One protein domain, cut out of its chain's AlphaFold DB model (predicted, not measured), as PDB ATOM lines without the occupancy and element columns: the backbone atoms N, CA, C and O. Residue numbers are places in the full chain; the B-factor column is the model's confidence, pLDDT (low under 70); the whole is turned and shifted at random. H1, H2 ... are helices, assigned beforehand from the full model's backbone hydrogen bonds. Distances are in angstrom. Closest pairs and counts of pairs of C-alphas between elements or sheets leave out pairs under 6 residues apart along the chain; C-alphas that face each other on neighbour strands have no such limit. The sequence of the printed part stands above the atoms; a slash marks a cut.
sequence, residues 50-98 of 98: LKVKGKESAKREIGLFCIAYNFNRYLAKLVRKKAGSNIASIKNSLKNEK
ATOM      1  N   LEU A  50     564.485 474.867 364.637       91.25
ATOM      2  CA  LEU A  50     564.646 476.009 365.534       91.25
ATOM      3  C   LEU A  50     564.329 475.580 366.967       91.25
ATOM      4  O   LEU A  50     563.344 474.875 367.208       91.25
ATOM      5  N   LYS A  51     565.166 475.995 367.913       90.38
ATOM      6  CA  LYS A  51     564.987 475.668 369.332       90.38
ATOM      7  C   LYS A  51     563.924 476.544 369.988       90.38
ATOM      8  O   LYS A  51     563.350 476.152 371.002       90.38
ATOM      9  N   VAL A  52     563.644 477.711 369.413       94.25
ATOM     10  CA  VAL A  52     562.696 478.679 369.968       94.25
ATOM     11  C   VAL A  52     561.299 478.574 369.351       94.25
ATOM     12  O   VAL A  52     561.113 478.139 368.216       94.25
ATOM     13  N   LYS A  53     560.295 479.031 370.107       92.31
ATOM     14  CA  LYS A  53     558.909 479.204 369.648       92.31
ATOM     15  C   LYS A  53     558.560 480.688 369.613       92.31
ATOM     16  O   LYS A  53     559.021 481.445 370.468       92.31
ATOM     17  N   GLY A  54     557.727 481.087 368.655       94.50
ATOM     18  CA  GLY A  54     557.312 482.477 368.447       94.50
ATOM     19  C   GLY A  54     558.058 483.156 367.296       94.50
ATOM     20  O   GLY A  54     559.187 482.812 366.958       94.50
ATOM     21  N   LYS A  55     557.401 484.123 366.650       94.94
ATOM     22  CA  LYS A  55     557.905 484.754 365.421       94.94
ATOM     23  C   LYS A  55     559.199 485.540 365.645       94.94
ATOM     24  O   LYS A  55     560.147 485.397 364.878       94.94
ATOM     25  N   GLU A  56     559.250 486.359 366.692       96.81
ATOM     26  CA  GLU A  56     560.395 487.246 366.940       96.81
ATOM     27  C   GLU A  56     561.626 486.492 367.442       96.81
ATOM     28  O   GLU A  56     562.750 486.793 367.049       96.81
ATOM     29  N   SER A  57     561.426 485.466 368.263       94.88
ATOM     30  CA  SER A  57     562.500 484.573 368.696       94.88
ATOM     31  C   SER A  57     563.052 483.767 367.517       94.88
ATOM     32  O   SER A  57     564.270 483.719 367.350       94.88
ATOM     33  N   ALA A  58     562.188 483.226 366.647       94.62
ATOM     34  CA  ALA A  58     562.613 482.499 365.450       94.62
ATOM     35  C   ALA A  58     563.455 483.378 364.514       94.62
ATOM     36  O   ALA A  58     564.497 482.943 364.028       94.62
ATOM     37  N   LYS A  59     563.051 484.641 364.303       95.94
ATOM     38  CA  LYS A  59     563.841 485.604 363.520       95.94
ATOM     39  C   LYS A  59     565.233 485.824 364.106       95.94
ATOM     40  O   LYS A  59     566.196 485.864 363.347       95.94
ATOM     41  N   ARG A  60     565.348 485.968 365.433       96.06
ATOM     42  CA  ARG A  60     566.649 486.142 366.098       96.06
ATOM     43  C   ARG A  60     567.539 484.916 365.933       96.06
ATOM     44  O   ARG A  60     568.707 485.071 365.602       96.06
ATOM     45  N   GLU A  61     566.986 483.718 366.119       94.44
ATOM     46  CA  GLU A  61     567.734 482.467 365.950       94.44
ATOM     47  C   GLU A  61     568.238 482.318 364.507       94.44
ATOM     48  O   GLU A  61     569.436 482.149 364.291       94.44
ATOM     49  N   ILE A  62     567.360 482.494 363.512       93.75
ATOM     50  CA  ILE A  62     567.749 482.490 362.092       93.75
ATOM     51  C   ILE A  62     568.815 483.558 361.815       93.75
ATOM     52  O   ILE A  62     569.801 483.283 361.134       93.75
ATOM     53  N   GLY A  63     568.646 484.766 362.358       94.75
ATOM     54  CA  GLY A  63     569.608 485.857 362.214       94.75
ATOM     55  C   GLY A  63     571.000 485.486 362.725       94.75
ATOM     56  O   GLY A  63     571.988 485.741 362.037       94.75
ATOM     57  N   LEU A  64     571.082 484.815 363.876       94.75
ATOM     58  CA  LEU A  64     572.346 484.338 364.436       94.75
ATOM     59  C   LEU A  64     573.030 483.319 363.511       94.75
ATOM     60  O   LEU A  64     574.226 483.443 363.246       94.75
ATOM     61  N   PHE A  65     572.275 482.362 362.962       94.25
ATOM     62  CA  PHE A  65     572.804 481.410 361.980       94.25
ATOM     63  C   PHE A  65     573.318 482.110 360.717       94.25
ATOM     64  O   PHE A  65     574.404 481.789 360.237       94.25
ATOM     65  N   CYS A  66     572.594 483.107 360.204       93.56
ATOM     66  CA  CYS A  66     573.034 483.894 359.050       93.56
ATOM     67  C   CYS A  66     574.338 484.657 359.325       93.56
ATOM     68  O   CYS A  66     575.226 484.698 358.470       93.56
ATOM     69  N   ILE A  67     574.471 485.249 360.515       95.69
ATOM     70  CA  ILE A  67     575.692 485.946 360.934       95.69
ATOM     71  C   ILE A  67     576.861 484.958 360.996       95.69
ATOM     72  O   ILE A  67     577.894 485.194 360.368       95.69
ATOM     73  N   ALA A  68     576.682 483.823 361.673       94.00
ATOM     74  CA  ALA A  68     577.709 482.791 361.789       94.00
ATOM     75  C   ALA A  68     578.126 482.222 360.418       94.00
ATOM     76  O   ALA A  68     579.317 482.089 360.141       94.00
ATOM     77  N   TYR A  69     577.172 481.979 359.514       94.19
ATOM     78  CA  TYR A  69     577.455 481.569 358.137       94.19
ATOM     79  C   TYR A  69     578.327 482.594 357.392       94.19
ATOM     80  O   TYR A  69     579.319 482.232 356.750       94.19
ATOM     81  N   ASN A  70     577.998 483.885 357.500       93.06
ATOM     82  CA  ASN A  70     578.770 484.952 356.862       93.06
ATOM     83  C   ASN A  70     580.192 485.055 357.430       93.06
ATOM     84  O   ASN A  70     581.139 485.194 356.651       93.06
ATOM     85  N   PHE A  71     580.355 484.930 358.751       94.88
ATOM     86  CA  PHE A  71     581.671 484.878 359.389       94.88
ATOM     87  C   PHE A  71     582.491 483.683 358.901       94.88
ATOM     88  O   PHE A  71     583.618 483.876 358.447       94.88
ATOM     89  N   ASN A  72     581.917 482.477 358.880       91.69
ATOM     90  CA  ASN A  72     582.599 481.278 358.382       91.69
ATOM     91  C   ASN A  72     583.054 481.451 356.928       91.69
ATOM     92  O   ASN A  72     584.191 481.134 356.574       91.69
ATOM     93  N   ARG A  73     582.199 482.034 356.081       90.12
ATOM     94  CA  ARG A  73     582.539 482.325 354.684       90.12
ATOM     95  C   ARG A  73     583.660 483.355 354.561       90.12
ATOM     96  O   ARG A  73     584.505 483.228 353.672       90.12
ATOM     97  N   TYR A  74     583.665 484.384 355.404       92.75
ATOM     98  CA  TYR A  74     584.716 485.398 355.426       92.75
ATOM     99  C   TYR A  74     586.055 484.812 355.884       92.75
ATOM    100  O   TYR A  74     587.055 484.976 355.187       92.75
ATOM    101  N   LEU A  75     586.063 484.049 356.978       91.75
ATOM    102  CA  LEU A  75     587.258 483.369 357.479       91.75
ATOM    103  C   LEU A  75     587.818 482.390 356.442       91.75
ATOM    104  O   LEU A  75     589.008 482.431 356.141       91.75
ATOM    105  N   ALA A  76     586.960 481.593 355.798       88.56
ATOM    106  CA  ALA A  76     587.378 480.701 354.719       88.56
ATOM    107  C   ALA A  76     588.018 481.463 353.544       88.56
ATOM    108  O   ALA A  76     589.003 481.002 352.966       88.56
ATOM    109  N   LYS A  77     587.497 482.647 353.190       87.44
ATOM    110  CA  LYS A  77     588.113 483.514 352.172       87.44
ATOM    111  C   LYS A  77     589.466 484.059 352.621       87.44
ATOM    112  O   LYS A  77     590.384 484.078 351.808       87.44
ATOM    113  N   LEU A  78     589.600 484.487 353.877       88.75
ATOM    114  CA  LEU A  78     590.871 484.967 354.422       88.75
ATOM    115  C   LEU A  78     591.938 483.871 354.411       88.75
ATOM    116  O   LEU A  78     593.046 484.115 353.940       88.75
ATOM    117  N   VAL A  79     591.592 482.659 354.853       86.56
ATOM    118  CA  VAL A  79     592.499 481.501 354.833       86.56
ATOM    119  C   VAL A  79     592.928 481.176 353.403       86.56
ATOM    120  O   VAL A  79     594.119 481.048 353.141       86.56
ATOM    121  N   ARG A  80     591.989 481.131 352.448       80.75
ATOM    122  CA  ARG A  80     592.306 480.891 351.027       80.75
ATOM    123  C   ARG A  80     593.178 481.990 350.420       80.75
ATOM    124  O   ARG A  80     594.099 481.684 349.675       80.75
ATOM    125  N   LYS A  81     592.921 483.259 350.759       73.75
ATOM    126  CA  LYS A  81     593.737 484.399 350.314       73.75
ATOM    127  C   LYS A  81     595.156 484.327 350.888       73.75
ATOM    128  O   LYS A  81     596.110 484.622 350.178       73.75
ATOM    129  N   LYS A  82     595.297 483.902 352.148       63.44
ATOM    130  CA  LYS A  82     596.593 483.678 352.803       63.44
ATOM    131  C   LYS A  82     597.337 482.467 352.223       63.44
ATOM    132  O   LYS A  82     598.558 482.493 352.164       63.44
ATOM    133  N   ALA A  83     596.618 481.455 351.735       60.66
ATOM    134  CA  ALA A  83     597.174 480.266 351.084       60.66
ATOM    135  C   ALA A  83     597.654 480.493 349.630       60.66
ATOM    136  O   ALA A  83     597.947 479.525 348.934       60.66
ATOM    137  N   GLY A  84     597.708 481.739 349.138       52.84
ATOM    138  CA  GLY A  84     598.377 482.116 347.880       52.84
ATOM    139  C   GLY A  84     597.749 481.603 346.576       52.84
ATOM    140  O   GLY A  84     598.167 481.999 345.492       52.84
ATOM    141  N   SER A  85     596.715 480.767 346.633       53.97
ATOM    142  CA  SER A  85     596.035 480.266 345.441       53.97
ATOM    143  C   SER A  85     595.032 481.304 344.938       53.97
ATOM    144  O   SER A  85     593.849 481.309 345.289       53.97
ATOM    145  N   ASN A  86     595.502 482.205 344.070       52.53
ATOM    146  CA  ASN A  86     594.631 483.008 343.219       52.53
ATOM    147  C   ASN A  86     593.853 482.065 342.286       52.53
ATOM    148  O   ASN A  86     594.231 481.829 341.144       52.53
ATOM    149  N   ILE A  87     592.723 481.537 342.766       53.12
ATOM    150  CA  ILE A  87     591.781 480.728 341.974       53.12
ATOM    151  C   ILE A  87     591.326 481.504 340.722       53.12
ATOM    152  O   ILE A  87     590.978 480.897 339.713       53.12
ATOM    153  N   ALA A  88     591.366 482.841 340.762       54.47
ATOM    154  CA  ALA A  88     591.154 483.700 339.600       54.47
ATOM    155  C   ALA A  88     592.234 483.514 338.511       54.47
ATOM    156  O   ALA A  88     591.877 483.412 337.343       54.47
ATOM    157  N   SER A  89     593.518 483.391 338.873       51.41
ATOM    158  CA  SER A  89     594.594 483.089 337.916       51.41
ATOM    159  C   SER A  89     594.455 481.680 337.344       51.41
ATOM    160  O   SER A  89     594.506 481.518 336.134       51.41
ATOM    161  N   ILE A  90     594.170 480.678 338.185       54.44
ATOM    162  CA  ILE A  90     594.022 479.275 337.749       54.44
ATOM    163  C   ILE A  90     592.819 479.104 336.803       54.44
ATOM    164  O   ILE A  90     592.914 478.421 335.787       54.44
ATOM    165  N   LYS A  91     591.683 479.759 337.088       54.31
ATOM    166  CA  LYS A  91     590.510 479.739 336.196       54.31
ATOM    167  C   LYS A  91     590.750 480.440 334.858       54.31
ATOM    168  O   LYS A  91     590.116 480.057 333.879       54.31
ATOM    169  N   ASN A  92     591.625 481.446 334.817       49.94
ATOM    170  CA  ASN A  92     592.007 482.117 333.575       49.94
ATOM    171  C   ASN A  92     592.990 481.263 332.757       49.94
ATOM    172  O   ASN A  92     592.817 481.163 331.550       49.94
ATOM    173  N   SER A  93     593.942 480.573 333.398       48.34
ATOM    174  CA  SER A  93     594.851 479.630 332.725       48.34
ATOM    175  C   SER A  93     594.103 478.462 332.072       48.34
ATOM    176  O   SER A  93     594.345 478.154 330.914       48.34
ATOM    177  N   LEU A  94     593.106 477.886 332.753       53.88
ATOM    178  CA  LEU A  94     592.302 476.769 332.226       53.88
ATOM    179  C   LEU A  94     591.308 477.166 331.120       53.88
ATOM    180  O   LEU A  94     590.761 476.299 330.442       53.88
ATOM    181  N   LYS A  95     591.028 478.464 330.954       52.81
ATOM    182  CA  LYS A  95     590.222 478.984 329.838       52.81
ATOM    183  C   LYS A  95     591.045 479.252 328.579       52.81
ATOM    184  O   LYS A  95     590.447 479.354 327.521       52.81
ATOM    185  N   ASN A  96     592.366 479.364 328.705       49.59
ATOM    186  CA  ASN A  96     593.279 479.596 327.583       49.59
ATOM    187  C   ASN A  96     593.819 478.288 326.972       49.59
ATOM    188  O   ASN A  96     594.538 478.338 325.982       49.59
ATOM    189  N   GLU A  97     593.477 477.134 327.553       46.66
ATOM    190  CA  GLU A  97     593.835 475.795 327.058       46.66
ATOM    191  C   GLU A  97     592.654 475.075 326.367       46.66
ATOM    192  O   GLU A  97     592.707 473.866 326.141       46.66
ATOM    193  N   LYS A  98     591.575 475.798 326.035       39.25
ATOM    194  CA  LYS A  98     590.455 475.307 325.218       39.25
ATOM    195  C   LYS A  98     590.117 476.270 324.096       39.25
ATOM    196  O   LYS A  98     590.055 477.484 324.386       39.25
TER     197      LYS A  98
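AT A GLANCE: This is residues 50 to 98 of the 98 residues of the protein "Tnp_DDE_dom domain-containing protein" of Fusobacterium periodonticum ATCC 33693 (UniProt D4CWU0). One long, straight helix, H1, makes most of the length, and a short second helix, H2, follows at an angle to it beyond a tight link. Residues 50 to 54 form a small hook at the beginning of H1. The 49 printed residues include two named helices, H1 then H2, and no named strand; the class is all helix. The whole is extended, a rod with a radius of gyration of the C-alphas of 18.6 A and spans of 55 by 25 by 12 A.

IN THESE COORDINATES: H1, residues 55 to 82, runs 40.7 A from C-alpha 55 at (557.905, 484.754, 365.421) to C-alpha 82 at (596.593, 483.678, 352.803). H2, residues 87 to 93, is 9.8 A long and ends with C-alpha 93 at (594.851, 479.630, 332.725).

HOW THE PARTS SIT: H1 and H2 are apart, with no C-alpha of the one within 8 A of the other. Four residues make the tight link between them. In H1 and H2 every O i to N i+4 pair is within hydrogen-bond range. Residues 63 to 98 stand free, of which 63 to 82 belong to H1 and 87 to 93 to H2.

THE WHOLE: The C-alphas farthest apart, those of Gly 54 and Glu 97, are 55.6 A apart. The printed part has no cut and ends at Lys 98, the chain's last residue. Residues 82 to 98 have pLDDT under 70.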